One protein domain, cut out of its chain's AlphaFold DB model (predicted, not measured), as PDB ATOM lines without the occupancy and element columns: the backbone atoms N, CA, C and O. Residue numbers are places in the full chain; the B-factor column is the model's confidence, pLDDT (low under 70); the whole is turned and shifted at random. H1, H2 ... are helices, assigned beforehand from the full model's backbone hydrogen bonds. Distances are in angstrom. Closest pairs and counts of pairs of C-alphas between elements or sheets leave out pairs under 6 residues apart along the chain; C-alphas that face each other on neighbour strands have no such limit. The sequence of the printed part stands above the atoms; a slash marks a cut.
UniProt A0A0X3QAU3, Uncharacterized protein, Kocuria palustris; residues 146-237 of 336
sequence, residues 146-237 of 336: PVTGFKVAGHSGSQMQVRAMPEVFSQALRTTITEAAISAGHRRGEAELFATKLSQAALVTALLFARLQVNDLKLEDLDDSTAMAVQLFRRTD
ATOM      1  N   PRO A 146    -133.544  66.061 -11.349       73.00
ATOM      2  CA  PRO A 146    -133.877  65.461 -12.633       73.00
ATOM      3  C   PRO A 146    -134.322  64.009 -12.442       73.00
ATOM      4  O   PRO A 146    -133.594  63.179 -11.902       73.00
ATOM      5  N   VAL A 147    -135.524  63.690 -12.915       65.69
ATOM      6  CA  VAL A 147    -136.074  62.331 -12.911       65.69
ATOM      7  C   VAL A 147    -136.047  61.809 -14.342       65.69
ATOM      8  O   VAL A 147    -137.023  61.917 -15.082       65.69
ATOM      9  N   THR A 148    -134.900  61.282 -14.754       67.94
ATOM     10  CA  THR A 148    -134.696  60.709 -16.087       67.94
ATOM     11  C   THR A 148    -134.391  59.214 -15.992       67.94
ATOM     12  O   THR A 148    -133.906  58.714 -14.977       67.94
ATOM     13  N   GLY A 149    -134.784  58.462 -17.023       56.56
ATOM     14  CA  GLY A 149    -134.535  57.024 -17.097       56.56
ATOM     15  C   GLY A 149    -133.119  56.737 -17.593       56.56
ATOM     16  O   GLY A 149    -132.731  57.251 -18.639       56.56
ATOM     17  N   PHE A 150    -132.404  55.857 -16.886       58.38
ATOM     18  CA  PHE A 150    -131.009  55.494 -17.161       58.38
ATOM     19  C   PHE A 150    -130.754  55.155 -18.636       58.38
ATOM     20  O   PHE A 150    -131.279  54.170 -19.166       58.38
ATOM     21  N   LYS A 151    -129.894  55.951 -19.276       56.78
ATOM     22  CA  LYS A 151    -129.379  55.729 -20.630       56.78
ATOM     23  C   LYS A 151    -127.868  55.911 -20.612       56.78
ATOM     24  O   LYS A 151    -127.377  56.965 -20.230       56.78
ATOM     25  N   VAL A 152    -127.137  54.889 -21.045       54.81
ATOM     26  CA  VAL A 152    -125.699  54.992 -21.323       54.81
ATOM     27  C   VAL A 152    -125.546  55.113 -22.832       54.81
ATOM     28  O   VAL A 152    -126.069  54.271 -23.572       54.81
ATOM     29  N   ALA A 153    -124.851  56.150 -23.304       51.94
ATOM     30  CA  ALA A 153    -124.558  56.306 -24.725       51.94
ATOM     31  C   ALA A 153    -123.851  55.041 -25.261       51.94
ATOM     32  O   ALA A 153    -122.844  54.591 -24.718       51.94
ATOM     33  N   GLY A 154    -124.426  54.415 -26.295       54.16
ATOM     34  CA  GLY A 154    -123.932  53.161 -26.884       54.16
ATOM     35  C   GLY A 154    -124.625  51.872 -26.417       54.16
ATOM     36  O   GLY A 154    -124.369  50.823 -27.000       54.16
ATOM     37  N   HIS A 155    -125.539  51.927 -25.437       51.78
ATOM     38  CA  HIS A 155    -126.323  50.771 -24.980       51.78
ATOM     39  C   HIS A 155    -127.834  51.049 -25.085       51.78
ATOM     40  O   HIS A 155    -128.477  51.464 -24.125       51.78
ATOM     41  N   SER A 156    -128.423  50.809 -26.263       44.38
ATOM     42  CA  SER A 156    -129.868  50.996 -26.524       44.38
ATOM     43  C   SER A 156    -130.740  49.770 -26.221       44.38
ATOM     44  O   SER A 156    -131.859  49.678 -26.717       44.38
ATOM     45  N   GLY A 157    -130.270  48.815 -25.420       50.66
ATOM     46  CA  GLY A 157    -131.011  47.583 -25.167       50.66
ATOM     47  C   GLY A 157    -130.750  47.037 -23.775       50.66
ATOM     48  O   GLY A 157    -129.631  46.636 -23.480       50.66
ATOM     49  N   SER A 158    -131.818  46.967 -22.978       49.72
ATOM     50  CA  SER A 158    -131.870  46.436 -21.612       49.72
ATOM     51  C   SER A 158    -131.185  47.318 -20.559       49.72
ATOM     52  O   SER A 158    -129.997  47.621 -20.640       49.72
ATOM     53  N   GLN A 159    -131.954  47.727 -19.541       54.72
ATOM     54  CA  GLN A 159    -131.395  48.278 -18.306       54.72
ATOM     55  C   GLN A 159    -130.320  47.310 -17.813       54.72
ATOM     56  O   GLN A 159    -130.598  46.125 -17.636       54.72
ATOM     57  N   MET A 160    -129.093  47.794 -17.633       55.25
ATOM     58  CA  MET A 160    -127.980  46.959 -17.195       55.25
ATOM     59  C   MET A 160    -128.306  46.411 -15.800       55.25
ATOM     60  O   MET A 160    -128.145  47.093 -14.797       55.25
ATOM     61  N   GLN A 161    -128.844  45.199 -15.709       57.47
ATOM     62  CA  GLN A 161    -129.113  44.590 -14.415       57.47
ATOM     63  C   GLN A 161    -127.776  44.150 -13.829       57.47
ATOM     64  O   GLN A 161    -127.100  43.274 -14.375       57.47
ATOM     65  N   VAL A 162    -127.378  44.769 -12.719       58.81
ATOM     66  CA  VAL A 162    -126.225  44.313 -11.945       58.81
ATOM     67  C   VAL A 162    -126.628  42.984 -11.309       58.81
ATOM     68  O   VAL A 162    -127.326  42.948 -10.295       58.81
ATOM     69  N   ARG A 163    -126.252  41.876 -11.956       54.91
ATOM     70  CA  ARG A 163    -126.534  40.529 -11.450       54.91
ATOM     71  C   ARG A 163    -125.926  40.385 -10.048       54.91
ATOM     72  O   ARG A 163    -124.739  40.636  -9.872       54.91
ATOM     73  N   ALA A 164    -126.749  39.946  -9.093       58.91
ATOM     74  CA  ALA A 164    -126.367  39.560  -7.730       58.91
ATOM     75  C   ALA A 164    -125.938  40.678  -6.752       58.91
ATOM     76  O   ALA A 164    -125.126  40.428  -5.864       58.91
ATOM     77  N   MET A 165    -126.497  41.889  -6.839       60.53
ATOM     78  CA  MET A 165    -126.374  42.842  -5.723       60.53
ATOM     79  C   MET A 165    -127.387  42.496  -4.620       60.53
ATOM     80  O   MET A 165    -128.579  42.407  -4.921       60.53
ATOM     81  N   PRO A 166    -126.958  42.336  -3.359       71.31
ATOM     82  CA  PRO A 166    -127.889  42.199  -2.246       71.31
ATOM     83  C   PRO A 166    -128.748  43.459  -2.103       71.31
ATOM     84  O   PRO A 166    -128.231  44.575  -2.167       71.31
ATOM     85  N   GLU A 167    -130.046  43.278  -1.870       69.62
ATOM     86  CA  GLU A 167    -131.016  44.374  -1.742       69.62
ATOM     87  C   GLU A 167    -130.651  45.362  -0.623       69.62
ATOM     88  O   GLU A 167    -130.847  46.567  -0.747       69.62
ATOM     89  N   VAL A 168    -129.986  44.874   0.426       68.12
ATOM     90  CA  VAL A 168    -129.458  45.702   1.520       68.12
ATOM     91  C   VAL A 168    -128.516  46.795   1.001       68.12
ATOM     92  O   VAL A 168    -128.568  47.934   1.459       68.12
ATOM     93  N   PHE A 169    -127.677  46.489   0.004       66.69
ATOM     94  CA  PHE A 169    -126.763  47.483  -0.560       66.69
ATOM     95  C   PHE A 169    -127.487  48.503  -1.434       66.69
ATOM     96  O   PHE A 169    -127.123  49.675  -1.416       66.69
ATOM     97  N   SER A 170    -128.498  48.097  -2.205       71.38
ATOM     98  CA  SER A 170    -129.257  49.051  -3.020       71.38
ATOM     99  C   SER A 170    -130.100  49.977  -2.141       71.38
ATOM    100  O   SER A 170    -130.158  51.174  -2.413       71.38
ATOM    101  N   GLN A 171    -130.672  49.461  -1.050       73.88
ATOM    102  CA  GLN A 171    -131.372  50.262  -0.046       73.88
ATOM    103  C   GLN A 171    -130.419  51.244   0.652       73.88
ATOM    104  O   GLN A 171    -130.726  52.431   0.703       73.88
ATOM    105  N   ALA A 172    -129.226  50.808   1.073       71.81
ATOM    106  CA  ALA A 172    -128.224  51.692   1.682       71.81
ATOM    107  C   ALA A 172    -127.729  52.804   0.730       71.81
ATOM    108  O   ALA A 172    -127.493  53.943   1.134       71.81
ATOM    109  N   LEU A 173    -127.584  52.509  -0.565       75.62
ATOM    110  CA  LEU A 173    -127.239  53.535  -1.557       75.62
ATOM    111  C   LEU A 173    -128.374  54.534  -1.780       75.62
ATOM    112  O   LEU A 173    -128.129  55.709  -2.038       75.62
ATOM    113  N   ARG A 174    -129.625  54.089  -1.669       84.50
ATOM    114  CA  ARG A 174    -130.779  54.984  -1.758       84.50
ATOM    115  C   ARG A 174    -130.872  55.885  -0.535       84.50
ATOM    116  O   ARG A 174    -131.015  57.088  -0.718       84.50
ATOM    117  N   THR A 175    -130.719  55.346   0.675       82.44
ATOM    118  CA  THR A 175    -130.768  56.149   1.909       82.44
ATOM    119  C   THR A 175    -129.678  57.217   1.925       82.44
ATOM    120  O   THR A 175    -129.964  58.393   2.143       82.44
ATOM    121  N   THR A 176    -128.450  56.853   1.559       80.56
ATOM    122  CA  THR A 176    -127.337  57.812   1.477       80.56
ATOM    123  C   THR A 176    -127.590  58.935   0.467       80.56
ATOM    124  O   THR A 176    -127.318  60.093   0.776       80.56
ATOM    125  N   ILE A 177    -128.180  58.654  -0.702       84.00
ATOM    126  CA  ILE A 177    -128.595  59.707  -1.650       84.00
ATOM    127  C   ILE A 177    -129.732  60.559  -1.085       84.00
ATOM    128  O   ILE A 177    -129.720  61.775  -1.277       84.00
ATOM    129  N   THR A 178    -130.714  59.963  -0.402       83.44
ATOM    130  CA  THR A 178    -131.810  60.744   0.195       83.44
ATOM    131  C   THR A 178    -131.287  61.725   1.240       83.44
ATOM    132  O   THR A 178    -131.641  62.901   1.204       83.44
ATOM    133  N   GLU A 179    -130.372  61.292   2.104       80.38
ATOM    134  CA  GLU A 179    -129.726  62.139   3.111       80.38
ATOM    135  C   GLU A 179    -128.841  63.214   2.463       80.38
ATOM    136  O   GLU A 179    -128.858  64.381   2.869       80.38
ATOM    137  N   ALA A 180    -128.124  62.863   1.391       79.00
ATOM    138  CA  ALA A 180    -127.350  63.809   0.588       79.00
ATOM    139  C   ALA A 180    -128.228  64.910  -0.022       79.00
ATOM    140  O   ALA A 180    -127.878  66.087   0.002       79.00
ATOM    141  N   ALA A 181    -129.380  64.535  -0.577       79.69
ATOM    142  CA  ALA A 181    -130.303  65.468  -1.205       79.69
ATOM    143  C   ALA A 181    -130.984  66.371  -0.164       79.69
ATOM    144  O   ALA A 181    -131.098  67.578  -0.380       79.69
ATOM    145  N   ILE A 182    -131.364  65.820   0.994       80.50
ATOM    146  CA  ILE A 182    -131.930  66.593   2.111       80.50
ATOM    147  C   ILE A 182    -130.898  67.594   2.647       80.50
ATOM    148  O   ILE A 182    -131.205  68.776   2.786       80.50
ATOM    149  N   SER A 183    -129.653  67.165   2.876       73.81
ATOM    150  CA  SER A 183    -128.567  68.059   3.318       73.81
ATOM    151  C   SER A 183    -128.167  69.102   2.264       73.81
ATOM    152  O   SER A 183    -127.634  70.162   2.598       73.81
ATOM    153  N   ALA A 184    -128.462  68.848   0.988       72.19
ATOM    154  CA  ALA A 184    -128.327  69.824  -0.088       72.19
ATOM    155  C   ALA A 184    -129.492  70.834  -0.164       72.19
ATOM    156  O   ALA A 184    -129.396  71.784  -0.940       72.19
ATOM    157  N   GLY A 185    -130.537  70.678   0.658       71.44
ATOM    158  CA  GLY A 185    -131.675  71.596   0.750       71.44
ATOM    159  C   GLY A 185    -132.902  71.186  -0.070       71.44
ATOM    160  O   GLY A 185    -133.814  71.999  -0.229       71.44
ATOM    161  N   HIS A 186    -132.951  69.957  -0.596       81.19
ATOM    162  CA  HIS A 186    -134.134  69.444  -1.292       81.19
ATOM    163  C   HIS A 186    -135.203  68.955  -0.310       81.19
ATOM    164  O   HIS A 186    -134.908  68.490   0.793       81.19
ATOM    165  N   ARG A 187    -136.474  69.037  -0.725       82.56
ATOM    166  CA  ARG A 187    -137.594  68.532   0.077       82.56
ATOM    167  C   ARG A 187    -137.491  67.015   0.213       82.56
ATOM    168  O   ARG A 187    -137.179  66.320  -0.750       82.56
ATOM    169  N   ARG A 188    -137.829  66.497   1.396       79.62
ATOM    170  CA  ARG A 188    -137.743  65.062   1.707       79.62
ATOM    171  C   ARG A 188    -138.483  64.182   0.691       79.62
ATOM    172  O   ARG A 188    -137.904  63.223   0.198       79.62
ATOM    173  N   GLY A 189    -139.706  64.559   0.310       76.25
ATOM    174  CA  GLY A 189    -140.484  63.815  -0.688       76.25
ATOM    175  C   GLY A 189    -139.838  63.790  -2.079       76.25
ATOM    176  O   GLY A 189    -139.870  62.769  -2.755       76.25
ATOM    177  N   GLU A 190    -139.178  64.874  -2.497       81.38
ATOM    178  CA  GLU A 190    -138.456  64.923  -3.779       81.38
ATOM    179  C   GLU A 190    -137.192  64.054  -3.745       81.38
ATOM    180  O   GLU A 190    -136.891  63.360  -4.715       81.38
ATOM    181  N   ALA A 191    -136.481  64.047  -2.615       82.25
ATOM    182  CA  ALA A 191    -135.298  63.219  -2.402       82.25
ATOM    183  C   ALA A 191    -135.633  61.716  -2.422       82.25
ATOM    184  O   ALA A 191    -134.946  60.938  -3.087       82.25
ATOM    185  N   GLU A 192    -136.706  61.309  -1.739       83.88
ATOM    186  CA  GLU A 192    -137.182  59.920  -1.705       83.88
ATOM    187  C   GLU A 192    -137.668  59.457  -3.091       83.88
ATOM    188  O   GLU A 192    -137.300  58.373  -3.558       83.88
ATOM    189  N   LEU A 193    -138.416  60.301  -3.811       81.81
ATOM    190  CA  LEU A 193    -138.840  60.021  -5.188       81.81
ATOM    191  C   LEU A 193    -137.655  59.910  -6.155       81.81
ATOM    192  O   LEU A 193    -137.650  59.052  -7.037       81.81
ATOM    193  N   PHE A 194    -136.636  60.748  -5.993       81.81
ATOM    194  CA  PHE A 194    -135.422  60.684  -6.802       81.81
ATOM    195  C   PHE A 194    -134.632  59.389  -6.548       81.81
ATOM    196  O   PHE A 194    -134.263  58.692  -7.494       81.81
ATOM    197  N   ALA A 195    -134.429  59.008  -5.282       81.69
ATOM    198  CA  ALA A 195    -133.682  57.801  -4.927       81.69
ATOM    199  C   ALA A 195    -134.396  56.502  -5.345       81.69
ATOM    200  O   ALA A 195    -133.752  55.538  -5.768       81.69
ATOM    201  N   THR A 196    -135.728  56.466  -5.259       82.56
ATOM    202  CA  THR A 196    -136.535  55.302  -5.667       82.56
ATOM    203  C   THR A 196    -136.565  55.113  -7.182       82.56
ATOM    204  O   THR A 196    -136.466  53.978  -7.652       82.56
ATOM    205  N   LYS A 197    -136.636  56.209  -7.949       81.75
ATOM    206  CA  LYS A 197    -136.637  56.180  -9.421       81.75
ATOM    207  C   LYS A 197    -135.257  55.931 -10.030       81.75
ATOM    208  O   LYS A 197    -135.176  55.551 -11.200       81.75
ATOM    209  N   LEU A 198    -134.179  56.086  -9.258       79.62
ATOM    210  CA  LEU A 198    -132.842  55.738  -9.725       79.62
ATOM    211  C   LEU A 198    -132.720  54.220  -9.932       79.62
ATOM    212  O   LEU A 198    -133.000  53.409  -9.039       79.62
ATOM    213  N   SER A 199    -132.266  53.833 -11.128       80.00
ATOM    214  CA  SER A 199    -132.007  52.430 -11.442       80.00
ATOM    215  C   SER A 199    -130.815  51.909 -10.633       80.00
ATOM    216  O   SER A 199    -129.898  52.648 -10.276       80.00
ATOM    217  N   GLN A 200    -130.787  50.607 -10.364       79.94
ATOM    218  CA  GLN A 200    -129.689  49.988  -9.621       79.94
ATOM    219  C   GLN A 200    -128.328  50.172 -10.319       79.94
ATOM    220  O   GLN A 200    -127.322  50.425  -9.658       79.94
ATOM    221  N   ALA A 201    -128.291  50.107 -11.654       75.44
ATOM    222  CA  ALA A 201    -127.085  50.427 -12.416       75.44
ATOM    223  C   ALA A 201    -126.679  51.894 -12.278       75.44
ATOM    224  O   ALA A 201    -125.489  52.168 -12.136       75.44
ATOM    225  N   ALA A 202    -127.638  52.825 -12.271       78.81
ATOM    226  CA  ALA A 202    -127.364  54.239 -12.030       78.81
ATOM    227  C   ALA A 202    -126.756  54.458 -10.636       78.81
ATOM    228  O   ALA A 202    -125.767  55.167 -10.513       78.81
ATOM    229  N   LEU A 203    -127.265  53.785  -9.598       78.50
ATOM    230  CA  LEU A 203    -126.722  53.881  -8.237       78.50
ATOM    231  C   LEU A 203    -125.270  53.396  -8.160       78.50
ATOM    232  O   LEU A 203    -124.408  54.079  -7.610       78.50
ATOM    233  N   VAL A 204    -124.988  52.220  -8.731       80.00
ATOM    234  CA  VAL A 204    -123.647  51.618  -8.695       80.00
ATOM    235  C   VAL A 204    -122.659  52.431  -9.524       80.00
ATOM    236  O   VAL A 204    -121.548  52.692  -9.068       80.00
ATOM    237  N   THR A 205    -123.055  52.858 -10.723       78.44
ATOM    238  CA  THR A 205    -122.210  53.714 -11.566       78.44
ATOM    239  C   THR A 205    -121.971  55.062 -10.899       78.44
ATOM    240  O   THR A 205    -120.821  55.483 -10.813       78.44
ATOM    241  N   ALA A 206    -122.997  55.691 -10.324       77.75
ATOM    242  CA  ALA A 206    -122.845  56.957  -9.620       77.75
ATOM    243  C   ALA A 206    -121.880  56.853  -8.429       77.75
ATOM    244  O   ALA A 206    -120.986  57.689  -8.284       77.75
ATOM    245  N   LEU A 207    -121.991  55.790  -7.626       78.56
ATOM    246  CA  LEU A 207    -121.055  55.506  -6.539       78.56
ATOM    247  C   LEU A 207    -119.622  55.332  -7.065       78.56
ATOM    248  O   LEU A 207    -118.688  55.928  -6.526       78.56
ATOM    249  N   LEU A 208    -119.432  54.526  -8.115       77.00
ATOM    250  CA  LEU A 208    -118.106  54.240  -8.663       77.00
ATOM    251  C   LEU A 208    -117.442  55.512  -9.204       77.00
ATOM    252  O   LEU A 208    -116.280  55.774  -8.913       77.00
ATOM    253  N   PHE A 209    -118.194  56.335  -9.937       76.94
ATOM    254  CA  PHE A 209    -117.725  57.611 -10.486       76.94
ATOM    255  C   PHE A 209    -117.461  58.666  -9.406       76.94
ATOM    256  O   PHE A 209    -116.559  59.498  -9.554       76.94
ATOM    257  N   ALA A 210    -118.224  58.641  -8.312       75.00
ATOM    258  CA  ALA A 210    -117.964  59.485  -7.155       75.00
ATOM    259  C   ALA A 210    -116.674  59.068  -6.432       75.00
ATOM    260  O   ALA A 210    -115.852  59.926  -6.116       75.00
ATOM    261  N   ARG A 211    -116.457  57.763  -6.228       73.00
ATOM    262  CA  ARG A 211    -115.310  57.222  -5.475       73.00
ATOM    263  C   ARG A 211    -113.999  57.213  -6.251       73.00
ATOM    264  O   ARG A 211    -112.954  57.472  -5.668       73.00
ATOM    265  N   LEU A 212    -114.044  56.930  -7.549       67.94
ATOM    266  CA  LEU A 212    -112.850  56.860  -8.393       67.94
ATOM    267  C   LEU A 212    -112.375  58.238  -8.880       67.94
ATOM    268  O   LEU A 212    -111.379  58.303  -9.592       67.94
ATOM    269  N   GLN A 213    -113.085  59.324  -8.528       64.94
ATOM    270  CA  GLN A 213    -112.782  60.705  -8.938       64.94
ATOM    271  C   GLN A 213    -112.448  60.831 -10.433       64.94
ATOM    272  O   GLN A 213    -111.602  61.628 -10.837       64.94
ATOM    273  N   VAL A 214    -113.115  60.029 -11.269       59.56
ATOM    274  CA  VAL A 214    -112.873  60.019 -12.710       59.56
ATOM    275  C   VAL A 214    -113.472  61.301 -13.275       59.56
ATOM    276  O   VAL A 214    -114.661  61.374 -13.564       59.56
ATOM    277  N   ASN A 215    -112.657  62.350 -13.342       55.19
ATOM    278  CA  ASN A 215    -112.998  63.610 -14.005       55.19
ATOM    279  C   ASN A 215    -112.719  63.536 -15.517       55.19
ATOM    280  O   ASN A 215    -113.229  64.359 -16.272       55.19
ATOM    281  N   ASP A 216    -111.945  62.535 -15.949       48.75
ATOM    282  CA  ASP A 216    -111.514  62.360 -17.340       48.75
ATOM    283  C   ASP A 216    -112.539  61.609 -18.209       48.75
ATOM    284  O   ASP A 216    -112.514  61.725 -19.436       48.75
ATOM    285  N   LEU A 217    -113.479  60.875 -17.598       54.38
ATOM    286  CA  LEU A 217    -114.693  60.427 -18.282       54.38
ATOM    287  C   LEU A 217    -115.710  61.554 -18.154       54.38
ATOM    288  O   LEU A 217    -116.252  61.797 -17.076       54.38
ATOM    289  N   LYS A 218    -115.930  62.262 -19.258       55.91
ATOM    290  CA  LYS A 218    -116.881  63.367 -19.343       55.91
ATOM    291  C   LYS A 218    -118.237  62.925 -18.789       55.91
ATOM    292  O   LYS A 218    -118.877  62.035 -19.341       55.91
ATOM    293  N   LEU A 219    -118.685  63.594 -17.725       58.91
ATOM    294  CA  LEU A 219    -120.034  63.439 -17.160       58.91
ATOM    295  C   LEU A 219    -121.145  63.709 -18.192       58.91
ATOM    296  O   LEU A 219    -122.284  63.334 -17.954       58.91
ATOM    297  N   GLU A 220    -120.799  64.328 -19.326       58.91
ATOM    298  CA  GLU A 220    -121.669  64.598 -20.477       58.91
ATOM    299  C   GLU A 220    -122.277  63.329 -21.100       58.91
ATOM    300  O   GLU A 220    -123.348  63.409 -21.693       58.91
ATOM    301  N   ASP A 221    -121.627  62.168 -20.957       64.50
ATOM    302  CA  ASP A 221    -122.132  60.897 -21.501       64.50
ATOM    303  C   ASP A 221    -123.072  60.153 -20.526       64.50
ATOM    304  O   ASP A 221    -123.621  59.099 -20.875       64.50
ATOM    305  N   LEU A 222    -123.245  60.666 -19.298       68.31
ATOM    306  CA  LEU A 222    -124.161  60.113 -18.299       68.31
ATOM    307  C   LEU A 222    -125.528  60.801 -18.354       68.31
ATOM    308  O   LEU A 222    -125.642  61.990 -18.627       68.31
ATOM    309  N   ASP A 223    -126.568  60.037 -18.028       77.94
ATOM    310  CA  ASP A 223    -127.915  60.561 -17.809       77.94
ATOM    311  C   ASP A 223    -127.939  61.586 -16.656       77.94
ATOM    312  O   ASP A 223    -127.250  61.401 -15.646       77.94
ATOM    313  N   ASP A 224    -128.762  62.632 -16.776       77.44
ATOM    314  CA  ASP A 224    -128.809  63.771 -15.844       77.44
ATOM    315  C   ASP A 224    -129.070  63.325 -14.394       77.44
ATOM    316  O   ASP A 224    -128.453  63.828 -13.449       77.44
ATOM    317  N   SER A 225    -129.933  62.318 -14.214       80.12
ATOM    318  CA  SER A 225    -130.214  61.686 -12.918       80.12
ATOM    319  C   SER A 225    -128.968  61.046 -12.290       80.12
ATOM    320  O   SER A 225    -128.712  61.174 -11.092       80.12
ATOM    321  N   THR A 226    -128.141  60.396 -13.108       78.69
ATOM    322  CA  THR A 226    -126.940  59.687 -12.658       78.69
ATOM    323  C   THR A 226    -125.809  60.676 -12.389       78.69
ATOM    324  O   THR A 226    -125.116  60.550 -11.381       78.69
ATOM    325  N   ALA A 227    -125.661  61.708 -13.223       79.62
ATOM    326  CA  ALA A 227    -124.707  62.793 -13.002       79.62
ATOM    327  C   ALA A 227    -125.001  63.559 -11.700       79.62
ATOM    328  O   ALA A 227    -124.084  63.831 -10.922       79.62
ATOM    329  N   MET A 228    -126.277  63.842 -11.415       78.00
ATOM    330  CA  MET A 228    -126.687  64.461 -10.152       78.00
ATOM    331  C   MET A 228    -126.419  63.537  -8.952       78.00
ATOM    332  O   MET A 228    -125.874  63.981  -7.941       78.00
ATOM    333  N   ALA A 229    -126.701  62.235  -9.071       78.44
ATOM    334  CA  ALA A 229    -126.370  61.262  -8.030       78.44
ATOM    335  C   ALA A 229    -124.853  61.191  -7.747       78.44
ATOM    336  O   ALA A 229    -124.455  61.115  -6.587       78.44
ATOM    337  N   VAL A 230    -123.990  61.292  -8.772       77.94
ATOM    338  CA  VAL A 230    -122.524  61.388  -8.592       77.94
ATOM    339  C   VAL A 230    -122.152  62.617  -7.765       77.94
ATOM    340  O   VAL A 230    -121.314  62.523  -6.869       77.94
ATOM    341  N   GLN A 231    -122.757  63.772  -8.050       76.75
ATOM    342  CA  GLN A 231    -122.483  65.008  -7.313       76.75
ATOM    343  C   GLN A 231    -122.914  64.900  -5.847       76.75
ATOM    344  O   GLN A 231    -122.152  65.280  -4.956       76.75
ATOM    345  N   LEU A 232    -124.091  64.324  -5.592       79.06
ATOM    346  CA  LEU A 232    -124.584  64.057  -4.243       79.06
ATOM    347  C   LEU A 232    -123.656  63.093  -3.489       79.06
ATOM    348  O   LEU A 232    -123.254  63.399  -2.369       79.06
ATOM    349  N   PHE A 233    -123.209  62.008  -4.129       76.56
ATOM    350  CA  PHE A 233    -122.260  61.069  -3.524       76.56
ATOM    351  C   PHE A 233    -120.880  61.680  -3.239       76.56
ATOM    352  O   PHE A 233    -120.264  61.358  -2.223       76.56
ATOM    353  N   ARG A 234    -120.386  62.571  -4.111       75.94
ATOM    354  CA  ARG A 234    -119.134  63.316  -3.883       75.94
ATOM    355  C   ARG A 234    -119.253  64.262  -2.691       75.94
ATOM    356  O   ARG A 234    -118.300  64.413  -1.937       75.94
ATOM    357  N   ARG A 235    -120.419  64.884  -2.510       71.12
ATOM    358  CA  ARG A 235    -120.688  65.788  -1.386       71.12
ATOM    359  C   ARG A 235    -120.793  65.044  -0.052       71.12
ATOM    360  O   ARG A 235    -120.424  65.603   0.974       71.12
ATOM    361  N   THR A 236    -121.247  63.794  -0.067       66.44
ATOM    362  CA  THR A 236    -121.347  62.937   1.123       66.44
ATOM    363  C   THR A 236    -120.050  62.255   1.539       66.44
ATOM    364  O   THR A 236    -120.125  61.310   2.317       66.44
ATOM    365  N   ASP A 237    -118.867  62.646   1.041       68.19
ATOM    366  CA  ASP A 237    -117.637  61.977   1.476       68.19
ATOM    367  C   ASP A 237    -117.504  62.123   3.009       68.19
ATOM    368  O   ASP A 237    -117.314  63.237   3.509       68.19
TER     369      ASP A 237
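AT A GLANCE: This is residues 146 to 237 of the 336 residues of an uncharacterized protein of Kocuria palustris (UniProt A0A0X3QAU3). What shape appears? After a long loop, residues 146 to 166, H1 and H2 form a helical hairpin, and the crossed pair H3 and H4 packs on H1. What is its make-up? The printed part has 92 residues with four named helices, H1 to H4 in order, and is all helix. It is compact, with a radius of gyration of the C-alphas of 12.5 A and spans of 34 by 29 by 22 A.

HOW THE PARTS SIT: How does the hairpin stand? H1, residues 167 to 183, and H2, residues 188 to 197, touch at C-alphas 178 and 191, their closest, 5.0 A apart. They run opposite ways at 36 degrees, only just steep. What follows? H3, residues 200 to 211, touches H4, residues 224 to 235, at a steep tilt of 42 degrees; the closest C-alphas, 206 and 230, are 4.6 A apart. In these four helices every O i to N i+4 pair is within hydrogen-bond range.

IN THESE COORDINATES: Where does H1 begin? C-alpha 167 is at (-131.016, 44.374, -1.742), and H1 measures 24.3 A. Where does H4 end? C-alpha 235 is at (-120.688, 65.788, -1.386).

THE WHOLE: Which link is long? H3 to H4, 12 residues. Where is confidence low? Residues 147 to 165 and 212 to 222 are among those under 70.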